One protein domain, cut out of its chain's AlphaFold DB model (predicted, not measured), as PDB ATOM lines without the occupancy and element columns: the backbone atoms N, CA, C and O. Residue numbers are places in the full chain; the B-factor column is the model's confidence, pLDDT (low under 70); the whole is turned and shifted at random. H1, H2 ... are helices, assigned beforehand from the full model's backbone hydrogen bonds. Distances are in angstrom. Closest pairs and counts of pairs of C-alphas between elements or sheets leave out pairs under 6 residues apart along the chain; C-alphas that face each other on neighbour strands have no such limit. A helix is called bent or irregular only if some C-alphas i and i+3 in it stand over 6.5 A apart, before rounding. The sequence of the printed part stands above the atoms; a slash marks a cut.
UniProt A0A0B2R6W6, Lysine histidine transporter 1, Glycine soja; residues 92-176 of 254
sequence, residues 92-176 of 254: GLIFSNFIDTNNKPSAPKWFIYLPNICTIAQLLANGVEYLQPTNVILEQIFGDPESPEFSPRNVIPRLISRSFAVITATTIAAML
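Overview. This is residues 92 to 176 of the 254 residues of the protein "Lysine histidine transporter 1" of Glycine soja (UniProt A0A0B2R6W6). Short helix H1 sits by the start of long, bent helix H2; from the other end H3 folds back, making an open V with it, its residues 167 to 175 sticking out. The printed part has 85 residues, with three named helices, H1, H2 and H3, and no named strand: all helix. It is an extended rod, 60 by 24 by 19 A, radius of gyration of the C-alphas 19.3 A.

Along the chain. H1, residues 94 to 98, 7.9 A long, begins at C-alpha 94 (154.604, 202.744, 189.981). H2, residues 109 to 142, was assigned as one helix by its hydrogen bonds but is bent: C-alphas 130 and 133 are 6.7 A apart. Its arms are H2a, residues 109 to 130, 31.4 A, and H2b, residues 133 to 142, 14.4 A, at a steep tilt of 39 degrees. H3, residues 152 to 175, 33.7 A, ends at C-alpha 175 (141.758, 210.062, 205.434).

Arrangement. H1 and H2a are close but not clearly touching; their closest C-alphas, of Phe 95 and Ile 112, are 6.1 A apart. H3 touches H2b with residues 154 to 162 alone, opposite ways at a steep tilt of 49 degrees; the closest C-alphas, of Phe 142 and Pro 157, are 6.3 A apart. H2a and H3 are apart. Every O i to N i+4 pair is within hydrogen-bond range in H2b, 16 of 18 in H2a, 19 of 20 in H3 and 0 of 1 in H1, where 2 of 2 O i to N i+3 pairs are.

Size, cuts and confidence. The C-alphas farthest apart, of Ser 106 and Glu 146, are 60.1 A apart. The printed part has no cut, and both links are short. Residues 101 to 102 have pLDDT under 70.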
ATOM      1  N   GLY A  92     154.519 207.204 194.061       80.44
ATOM      2  CA  GLY A  92     154.738 206.144 195.054       80.44
ATOM      3  C   GLY A  92     154.108 204.793 194.687       80.44
ATOM      4  O   GLY A  92     154.562 203.756 195.165       80.44
ATOM      5  N   LEU A  93     153.107 204.784 193.799       86.88
ATOM      6  CA  LEU A  93     152.612 203.577 193.140       86.88
ATOM      7  C   LEU A  93     153.055 203.587 191.679       86.88
ATOM      8  O   LEU A  93     152.530 204.343 190.865       86.88
ATOM      9  N   ILE A  94     153.988 202.707 191.315       86.69
ATOM     10  CA  ILE A  94     154.604 202.744 189.981       86.69
ATOM     11  C   ILE A  94     153.574 202.620 188.847       86.69
ATOM     12  O   ILE A  94     153.689 203.304 187.832       86.69
ATOM     13  N   PHE A  95     152.532 201.807 189.044       86.12
ATOM     14  CA  PHE A  95     151.494 201.577 188.041       86.12
ATOM     15  C   PHE A  95     150.573 202.783 187.822       86.12
ATOM     16  O   PHE A  95     149.973 202.876 186.751       86.12
ATOM     17  N   SER A  96     150.488 203.724 188.773       84.06
ATOM     18  CA  SER A  96     149.690 204.940 188.583       84.06
ATOM     19  C   SER A  96     150.310 205.864 187.532       84.06
ATOM     20  O   SER A  96     149.582 206.575 186.855       84.06
ATOM     21  N   ASN A  97     151.630 205.794 187.323       85.19
ATOM     22  CA  ASN A  97     152.330 206.581 186.300       85.19
ATOM     23  C   ASN A  97     151.964 206.183 184.855       85.19
ATOM     24  O   ASN A  97     152.304 206.895 183.918       85.19
ATOM     25  N   PHE A  98     151.287 205.045 184.651       84.94
ATOM     26  CA  PHE A  98     150.799 204.616 183.333       84.94
ATOM     27  C   PHE A  98     149.349 205.042 183.052       84.94
ATOM     28  O   PHE A  98     148.794 204.658 182.018       84.94
ATOM     29  N   ILE A  99     148.720 205.782 183.966       82.31
ATOM     30  CA  ILE A  99     147.370 206.322 183.813       82.31
ATOM     31  C   ILE A  99     147.503 207.835 183.645       82.31
ATOM     32  O   ILE A  99     147.961 208.524 184.550       82.31
ATOM     33  N   ASP A 100     147.119 208.344 182.476       75.19
ATOM     34  CA  ASP A 100     147.118 209.780 182.191       75.19
ATOM     35  C   ASP A 100     146.027 210.517 182.994       75.19
ATOM     36  O   ASP A 100     145.036 209.913 183.411       75.19
ATOM     37  N   THR A 101     146.150 211.841 183.130       66.94
ATOM     38  CA  THR A 101     145.200 212.725 183.835       66.94
ATOM     39  C   THR A 101     143.762 212.593 183.312       66.94
ATOM     40  O   THR A 101     142.805 212.803 184.051       66.94
ATOM     41  N   ASN A 102     143.585 212.169 182.056       69.94
ATOM     42  CA  ASN A 102     142.278 211.889 181.449       69.94
ATOM     43  C   ASN A 102     141.742 210.464 181.717       69.94
ATOM     44  O   ASN A 102     140.868 209.996 180.984       69.94
ATOM     45  N   ASN A 103     142.291 209.734 182.698       72.81
ATOM     46  CA  ASN A 103     142.022 208.310 182.955       72.81
ATOM     47  C   ASN A 103     142.280 207.397 181.740       72.81
ATOM     48  O   ASN A 103     141.673 206.332 181.591       72.81
ATOM     49  N   LYS A 104     143.191 207.804 180.849       73.25
ATOM     50  CA  LYS A 104     143.564 207.026 179.664       73.25
ATOM     51  C   LYS A 104     144.845 206.234 179.944       73.25
ATOM     52  O   LYS A 104     145.866 206.839 180.254       73.25
ATOM     53  N   PRO A 105     144.824 204.895 179.825       78.25
ATOM     54  CA  PRO A 105     146.024 204.081 179.978       78.25
ATOM     55  C   PRO A 105     147.046 204.361 178.869       78.25
ATOM     56  O   PRO A 105     146.739 204.174 177.691       78.25
ATOM     57  N   SER A 106     148.270 204.739 179.236       79.94
ATOM     58  CA  SER A 106     149.411 204.858 178.310       79.94
ATOM     59  C   SER A 106     150.007 203.491 177.940       79.94
ATOM     60  O   SER A 106     150.742 203.368 176.962       79.94
ATOM     61  N   ALA A 107     149.679 202.450 178.711       81.25
ATOM     62  CA  ALA A 107     150.073 201.061 178.490       81.25
ATOM     63  C   ALA A 107     148.841 200.158 178.259       81.25
ATOM     64  O   ALA A 107     147.715 200.545 178.584       81.25
ATOM     65  N   PRO A 108     149.015 198.934 177.718       86.50
ATOM     66  CA  PRO A 108     147.920 197.976 177.584       86.50
ATOM     67  C   PRO A 108     147.194 197.754 178.915       86.50
ATOM     68  O   PRO A 108     147.829 197.513 179.936       86.50
ATOM     69  N   LYS A 109     145.855 197.765 178.899       86.31
ATOM     70  CA  LYS A 109     145.020 197.653 180.111       86.31
ATOM     71  C   LYS A 109     145.407 196.472 181.010       86.31
ATOM     72  O   LYS A 109     145.478 196.630 182.223       86.31
ATOM     73  N   TRP A 110     145.703 195.308 180.426       88.69
ATOM     74  CA  TRP A 110     146.099 194.118 181.190       88.69
ATOM     75  C   TRP A 110     147.379 194.342 182.009       88.69
ATOM     76  O   TRP A 110     147.471 193.842 183.123       88.69
ATOM     77  N   PHE A 111     148.330 195.130 181.495       88.31
ATOM     78  CA  PHE A 111     149.610 195.407 182.149       88.31
ATOM     79  C   PHE A 111     149.439 196.252 183.418       88.31
ATOM     80  O   PHE A 111     150.254 196.167 184.327       88.31
ATOM     81  N   ILE A 112     148.360 197.034 183.499       87.00
ATOM     82  CA  ILE A 112     148.026 197.847 184.673       87.00
ATOM     83  C   ILE A 112     147.085 197.076 185.604       87.00
ATOM     84  O   ILE A 112     147.321 197.012 186.807       87.00
ATOM     85  N   TYR A 113     146.013 196.477 185.080       89.50
ATOM     86  CA  TYR A 113     144.994 195.853 185.928       89.50
ATOM     87  C   TYR A 113     145.443 194.527 186.543       89.50
ATOM     88  O   TYR A 113     145.127 194.283 187.703       89.50
ATOM     89  N   LEU A 114     146.188 193.682 185.817       92.81
ATOM     90  CA  LEU A 114     146.591 192.372 186.335       92.81
ATOM     91  C   LEU A 114     147.477 192.498 187.591       92.81
ATOM     92  O   LEU A 114     147.108 191.910 188.607       92.81
ATOM     93  N   PRO A 115     148.567 193.296 187.601       91.94
ATOM     94  CA  PRO A 115     149.369 193.474 188.812       91.94
ATOM     95  C   PRO A 115     148.584 194.093 189.970       91.94
ATOM     96  O   PRO A 115     148.769 193.679 191.111       91.94
ATOM     97  N   ASN A 116     147.674 195.035 189.697       91.00
ATOM     98  CA  ASN A 116     146.830 195.634 190.734       91.00
ATOM     99  C   ASN A 116     145.870 194.608 191.359       91.00
ATOM    100  O   ASN A 116     145.754 194.555 192.579       91.00
ATOM    101  N   ILE A 117     145.238 193.745 190.556       93.44
ATOM    102  CA  ILE A 117     144.381 192.657 191.062       93.44
ATOM    103  C   ILE A 117     145.202 191.672 191.900       93.44
ATOM    104  O   ILE A 117     144.783 191.308 192.998       93.44
ATOM    105  N   CYS A 118     146.385 191.272 191.423       94.56
ATOM    106  CA  CYS A 118     147.288 190.411 192.187       94.56
ATOM    107  C   CYS A 118     147.721 191.061 193.508       94.56
ATOM    108  O   CYS A 118     147.748 190.388 194.535       94.56
ATOM    109  N   THR A 119     148.005 192.366 193.497       92.44
ATOM    110  CA  THR A 119     148.370 193.132 194.698       92.44
ATOM    111  C   THR A 119     147.217 193.156 195.695       92.44
ATOM    112  O   THR A 119     147.426 192.869 196.866       92.44
ATOM    113  N   ILE A 120     145.984 193.410 195.245       92.44
ATOM    114  CA  ILE A 120     144.794 193.364 196.108       92.44
ATOM    115  C   ILE A 120     144.619 191.969 196.717       92.44
ATOM    116  O   ILE A 120     144.432 191.849 197.925       92.44
ATOM    117  N   ALA A 121     144.722 190.911 195.907       94.69
ATOM    118  CA  ALA A 121     144.604 189.538 196.394       94.69
ATOM    119  C   ALA A 121     145.675 189.205 197.449       94.69
ATOM    120  O   ALA A 121     145.359 188.619 198.484       94.69
ATOM    121  N   GLN A 122     146.922 189.628 197.223       93.88
ATOM    122  CA  GLN A 122     148.009 189.464 198.186       93.88
ATOM    123  C   GLN A 122     147.765 190.265 199.475       93.88
ATOM    124  O   GLN A 122     147.961 189.734 200.565       93.88
ATOM    125  N   LEU A 123     147.313 191.518 199.377       91.31
ATOM    126  CA  LEU A 123     147.029 192.365 200.539       91.31
ATOM    127  C   LEU A 123     145.904 191.797 201.409       91.31
ATOM    128  O   LEU A 123     145.991 191.882 202.632       91.31
ATOM    129  N   LEU A 124     144.881 191.183 200.805       91.12
ATOM    130  CA  LEU A 124     143.819 190.497 201.546       91.12
ATOM    131  C   LEU A 124     144.367 189.321 202.362       91.12
ATOM    132  O   LEU A 124     144.018 189.183 203.533       91.12
ATOM    133  N   ALA A 125     145.241 188.504 201.770       90.44
ATOM    134  CA  ALA A 125     145.872 187.389 202.474       90.44
ATOM    135  C   ALA A 125     146.770 187.885 203.621       90.44
ATOM    136  O   ALA A 125     146.599 187.465 204.767       90.44
ATOM    137  N   ASN A 126     147.654 188.843 203.331       88.12
ATOM    138  CA  ASN A 126     148.562 189.415 204.323       88.12
ATOM    139  C   ASN A 126     147.793 190.093 205.467       88.12
ATOM    140  O   ASN A 126     148.165 189.951 206.627       88.12
ATOM    141  N   GLY A 127     146.706 190.813 205.174       87.44
ATOM    142  CA  GLY A 127     145.914 191.504 206.192       87.44
ATOM    143  C   GLY A 127     145.369 190.561 207.268       87.44
ATOM    144  O   GLY A 127     145.393 190.899 208.449       87.44
ATOM    145  N   VAL A 128     144.936 189.357 206.882       86.44
ATOM    146  CA  VAL A 128     144.465 188.342 207.838       86.44
ATOM    147  C   VAL A 128     145.625 187.775 208.659       86.44
ATOM    148  O   VAL A 128     145.490 187.633 209.874       86.44
ATOM    149  N   GLU A 129     146.767 187.501 208.025       85.81
ATOM    150  CA  GLU A 129     147.967 186.983 208.694       85.81
ATOM    151  C   GLU A 129     148.512 187.967 209.741       85.81
ATOM    152  O   GLU A 129     148.715 187.590 210.893       85.81
ATOM    153  N   TYR A 130     148.667 189.246 209.386       84.62
ATOM    154  CA  TYR A 130     149.195 190.271 210.295       84.62
ATOM    155  C   TYR A 130     148.238 190.630 211.438       84.62
ATOM    156  O   TYR A 130     148.685 191.023 212.516       84.62
ATOM    157  N   LEU A 131     146.922 190.495 211.241       87.19
ATOM    158  CA  LEU A 131     145.951 190.707 212.318       87.19
ATOM    159  C   LEU A 131     145.886 189.528 213.293       87.19
ATOM    160  O   LEU A 131     145.411 189.707 214.414       87.19
ATOM    161  N   GLN A 132     146.351 188.338 212.908       87.00
ATOM    162  CA  GLN A 132     146.202 187.131 213.718       87.00
ATOM    163  C   GLN A 132     146.881 187.235 215.099       87.00
ATOM    164  O   GLN A 132     146.186 186.990 216.087       87.00
ATOM    165  N   PRO A 133     148.162 187.646 215.235       86.62
ATOM    166  CA  PRO A 133     148.794 187.782 216.552       86.62
ATOM    167  C   PRO A 133     148.080 188.806 217.441       86.62
ATOM    168  O   PRO A 133     147.825 188.554 218.617       86.62
ATOM    169  N   THR A 134     147.678 189.937 216.860       86.06
ATOM    170  CA  THR A 134     146.925 190.986 217.560       86.06
ATOM    171  C   THR A 134     145.578 190.467 218.054       86.06
ATOM    172  O   THR A 134     145.208 190.707 219.200       86.06
ATOM    173  N   ASN A 135     144.860 189.711 217.221       87.94
ATOM    174  CA  ASN A 135     143.583 189.114 217.594       87.94
ATOM    175  C   ASN A 135     143.739 188.113 218.739       87.94
ATOM    176  O   ASN A 135     142.918 188.125 219.647       87.94
ATOM    177  N   VAL A 136     144.799 187.297 218.744       87.62
ATOM    178  CA  VAL A 136     145.075 186.367 219.852       87.62
ATOM    179  C   VAL A 136     145.273 187.130 221.164       87.62
ATOM    180  O   VAL A 136     144.679 186.763 222.174       87.62
ATOM    181  N   ILE A 137     146.044 188.220 221.151       88.12
ATOM    182  CA  ILE A 137     146.273 189.045 222.347       88.12
ATOM    183  C   ILE A 137     144.971 189.711 222.814       88.12
ATOM    184  O   ILE A 137     144.654 189.688 224.002       88.12
ATOM    185  N   LEU A 138     144.183 190.283 221.900       88.31
ATOM    186  CA  LEU A 138     142.901 190.909 222.241       88.31
ATOM    187  C   LEU A 138     141.906 189.887 222.806       88.31
ATOM    188  O   LEU A 138     141.212 190.178 223.779       88.31
ATOM    189  N   GLU A 139     141.861 188.681 222.247       86.75
ATOM    190  CA  GLU A 139     141.021 187.595 222.752       86.75
ATOM    191  C   GLU A 139     141.475 187.109 224.133       86.75
ATOM    192  O   GLU A 139     140.626 186.813 224.965       86.75
ATOM    193  N   GLN A 140     142.777 187.101 224.428       86.06
ATOM    194  CA  GLN A 140     143.281 186.801 225.775       86.06
ATOM    195  C   GLN A 140     142.914 187.878 226.805       86.06
ATOM    196  O   GLN A 140     142.730 187.563 227.977       86.06
ATOM    197  N   ILE A 141     142.822 189.143 226.388       87.56
ATOM    198  CA  ILE A 141     142.488 190.264 227.279       87.56
ATOM    199  C   ILE A 141     140.980 190.343 227.542       87.56
ATOM    200  O   ILE A 141     140.563 190.628 228.665       87.56
ATOM    201  N   PHE A 142     140.160 190.143 226.507       86.19
ATOM    202  CA  PHE A 142     138.713 190.374 226.569       86.19
ATOM    203  C   PHE A 142     137.868 189.098 226.641       86.19
ATOM    204  O   PHE A 142     136.686 189.178 226.984       86.19
ATOM    205  N   GLY A 143     138.437 187.951 226.281       83.38
ATOM    206  CA  GLY A 143     137.778 186.652 226.339       83.38
ATOM    207  C   GLY A 143     137.857 186.021 227.724       83.38
ATOM    208  O   GLY A 143     138.725 186.335 228.535       83.38
ATOM    209  N   ASP A 144     136.925 185.113 227.983       84.56
ATOM    210  CA  ASP A 144     136.912 184.251 229.155       84.56
ATOM    211  C   ASP A 144     137.463 182.859 228.779       84.56
ATOM    212  O   ASP A 144     136.829 182.168 227.969       84.56
ATOM    213  N   PRO A 145     138.617 182.436 229.338       80.19
ATOM    214  CA  PRO A 145     139.230 181.136 229.054       80.19
ATOM    215  C   PRO A 145     138.386 179.938 229.504       80.19
ATOM    216  O   PRO A 145     138.530 178.852 228.945       80.19
ATOM    217  N   GLU A 146     137.523 180.124 230.505       82.69
ATOM    218  CA  GLU A 146     136.683 179.060 231.074       82.69
ATOM    219  C   GLU A 146     135.404 178.836 230.251       82.69
ATOM    220  O   GLU A 146     134.741 177.800 230.349       82.69
ATOM    221  N   SER A 147     135.046 179.811 229.414       82.25
ATOM    222  CA  SER A 147     133.877 179.750 228.547       82.25
ATOM    223  C   SER A 147     134.213 179.087 227.200       82.25
ATOM    224  O   SER A 147     135.291 179.316 226.646       82.25
ATOM    225  N   PRO A 148     133.281 178.326 226.586       82.69
ATOM    226  CA  PRO A 148     133.481 177.764 225.252       82.69
ATOM    227  C   PRO A 148     133.855 178.837 224.221       82.69
ATOM    228  O   PRO A 148     133.338 179.957 224.268       82.69
ATOM    229  N   GLU A 149     134.695 178.490 223.244       79.25
ATOM    230  CA  GLU A 149     135.207 179.445 222.247       79.25
ATOM    231  C   GLU A 149     134.084 180.170 221.482       79.25
ATOM    232  O   GLU A 149     134.127 181.383 221.284       79.25
ATOM    233  N   PHE A 150     133.035 179.436 221.106       84.12
ATOM    234  CA  PHE A 150     131.878 179.971 220.382       84.12
ATOM    235  C   PHE A 150     130.760 180.489 221.297       84.12
ATOM    236  O   PHE A 150     129.654 180.764 220.833       84.12
ATOM    237  N   SER A 151     131.015 180.620 222.600       87.12
ATOM    238  CA  SER A 151     130.043 181.216 223.514       87.12
ATOM    239  C   SER A 151     129.832 182.699 223.181       87.12
ATOM    240  O   SER A 151     130.776 183.390 222.781       87.12
ATOM    241  N   PRO A 152     128.623 183.252 223.388       85.06
ATOM    242  CA  PRO A 152     128.374 184.676 223.163       85.06
ATOM    243  C   PRO A 152     129.305 185.571 224.000       85.06
ATOM    244  O   PRO A 152     129.629 186.678 223.576       85.06
ATOM    245  N   ARG A 153     129.799 185.072 225.144       86.06
ATOM    246  CA  ARG A 153     130.765 185.766 226.003       86.06
ATOM    247  C   ARG A 153     132.113 186.016 225.315       86.06
ATOM    248  O   ARG A 153     132.699 187.060 225.568       86.06
ATOM    249  N   ASN A 154     132.540 185.124 224.419       86.88
ATOM    250  CA  ASN A 154     133.806 185.221 223.683       86.88
ATOM    251  C   ASN A 154     133.615 185.744 222.249       86.88
ATOM    252  O   ASN A 154     134.426 186.525 221.749       86.88
ATOM    253  N   VAL A 155     132.498 185.398 221.600       89.25
ATOM    254  CA  VAL A 155     132.194 185.826 220.225       89.25
ATOM    255  C   VAL A 155     131.902 187.326 220.137       89.25
ATOM    256  O   VAL A 155     132.349 187.969 219.189       89.25
ATOM    257  N   ILE A 156     131.186 187.907 221.108       89.50
ATOM    258  CA  ILE A 156     130.828 189.333 221.068       89.50
ATOM    259  C   ILE A 156     132.081 190.228 221.164       89.50
ATOM    260  O   ILE A 156     132.268 191.055 220.268       89.50
ATOM    261  N   PRO A 157     132.990 190.065 222.153       88.19
ATOM    262  CA  PRO A 157     134.229 190.843 222.201       88.19
ATOM    263  C   PRO A 157     135.138 190.614 220.989       88.19
ATOM    264  O   PRO A 157     135.736 191.565 220.482       88.19
ATOM    265  N   ARG A 158     135.206 189.378 220.471       89.56
ATOM    266  CA  ARG A 158     135.942 189.044 219.240       89.56
ATOM    267  C   ARG A 158     135.401 189.815 218.034       89.56
ATOM    268  O   ARG A 158     136.175 190.384 217.269       89.56
ATOM    269  N   LEU A 159     134.079 189.869 217.863       91.56
ATOM    270  CA  LEU A 159     133.459 190.609 216.764       91.56
ATOM    271  C   LEU A 159     133.701 192.115 216.901       91.56
ATOM    272  O   LEU A 159     134.073 192.759 215.921       91.56
ATOM    273  N   ILE A 160     133.527 192.670 218.103       92.12
ATOM    274  CA  ILE A 160     133.735 194.099 218.371       92.12
ATOM    275  C   ILE A 160     135.189 194.494 218.099       92.12
ATOM    276  O   ILE A 160     135.424 195.427 217.338       92.12
ATOM    277  N   SER A 161     136.158 193.777 218.671       90.50
ATOM    278  CA  SER A 161     137.587 194.083 218.521       90.50
ATOM    279  C   SER A 161     138.052 194.014 217.064       90.50
ATOM    280  O   SER A 161     138.690 194.950 216.579       90.50
ATOM    281  N   ARG A 162     137.663 192.964 216.329       90.50
ATOM    282  CA  ARG A 162     137.996 192.819 214.903       90.50
ATOM    283  C   ARG A 162     137.331 193.891 214.046       90.50
ATOM    284  O   ARG A 162     137.983 194.473 213.183       90.50
ATOM    285  N   SER A 163     136.054 194.183 214.295       92.69
ATOM    286  CA  SER A 163     135.326 195.216 213.546       92.69
ATOM    287  C   SER A 163     135.923 196.592 213.807       92.69
ATOM    288  O   SER A 163     136.140 197.350 212.870       92.69
ATOM    289  N   PHE A 164     136.253 196.895 215.064       91.69
ATOM    290  CA  PHE A 164     136.907 198.140 215.443       91.69
ATOM    291  C   PHE A 164     138.258 198.301 214.739       91.69
ATOM    292  O   PHE A 164     138.484 199.329 214.110       91.69
ATOM    293  N   ALA A 165     139.108 197.266 214.744       90.06
ATOM    294  CA  ALA A 165     140.395 197.296 214.049       90.06
ATOM    295  C   ALA A 165     140.241 197.578 212.542       90.06
ATOM    296  O   ALA A 165     140.930 198.446 212.001       90.06
ATOM    297  N   VAL A 166     139.305 196.896 211.871       90.88
ATOM    298  CA  VAL A 166     139.046 197.088 210.434       90.88
ATOM    299  C   VAL A 166     138.469 198.474 210.148       90.88
ATOM    300  O   VAL A 166     138.908 199.126 209.200       90.88
ATOM    301  N   ILE A 167     137.522 198.950 210.960       93.56
ATOM    302  CA  ILE A 167     136.931 200.286 210.816       93.56
ATOM    303  C   ILE A 167     138.019 201.347 210.967       93.56
ATOM    304  O   ILE A 167     138.169 202.175 210.076       93.56
ATOM    305  N   THR A 168     138.829 201.291 212.027       90.88
ATOM    306  CA  THR A 168     139.917 202.253 212.248       90.88
ATOM    307  C   THR A 168     140.922 202.245 211.098       90.88
ATOM    308  O   THR A 168     141.254 203.311 210.583       90.88
ATOM    309  N   ALA A 169     141.367 201.068 210.644       89.19
ATOM    310  CA  ALA A 169     142.295 200.964 209.519       89.19
ATOM    311  C   ALA A 169     141.701 201.545 208.224       89.19
ATOM    312  O   ALA A 169     142.370 202.296 207.516       89.19
ATOM    313  N   THR A 170     140.426 201.258 207.947       89.62
ATOM    314  CA  THR A 170     139.714 201.767 206.765       89.62
ATOM    315  C   THR A 170     139.529 203.281 206.834       89.62
ATOM    316  O   THR A 170     139.735 203.972 205.840       89.62
ATOM    317  N   THR A 171     139.192 203.820 208.009       89.62
ATOM    318  CA  THR A 171     139.082 205.266 208.226       89.62
ATOM    319  C   THR A 171     140.424 205.956 207.996       89.62
ATOM    320  O   THR A 171     140.471 206.927 207.249       89.62
ATOM    321  N   ILE A 172     141.522 205.437 208.556       87.31
ATOM    322  CA  ILE A 172     142.863 206.004 208.341       87.31
ATOM    323  C   ILE A 172     143.228 205.982 206.850       87.31
ATOM    324  O   ILE A 172     143.665 207.002 206.319       87.31
ATOM    325  N   ALA A 173     142.986 204.862 206.160       86.56
ATOM    326  CA  ALA A 173     143.257 204.735 204.728       86.56
ATOM    327  C   ALA A 173     142.442 205.725 203.873       86.56
ATOM    328  O   ALA A 173     142.957 206.255 202.892       86.56
ATOM    329  N   ALA A 174     141.190 206.005 204.252       86.31
ATOM    330  CA  ALA A 174     140.349 206.991 203.574       86.31
ATOM    331  C   ALA A 174     140.791 208.443 203.842       86.31
ATOM    332  O   ALA A 174     140.660 209.303 202.969       86.31
ATOM    333  N   MET A 175     141.312 208.722 205.041       83.12
ATOM    334  CA  MET A 175     141.758 210.062 205.434       83.12
ATOM    335  C   MET A 175     143.127 210.437 204.854       83.12
ATOM    336  O   MET A 175     143.349 211.608 204.554       83.12
ATOM    337  N   LEU A 176     144.042 209.472 204.716       83.19
ATOM    338  CA  LEU A 176     145.434 209.692 204.306       83.19
ATOM    339  C   LEU A 176     145.837 208.729 203.171       83.19
ATOM    340  O   LEU A 176     146.612 207.797 203.402       83.19
TER     341      LEU A 176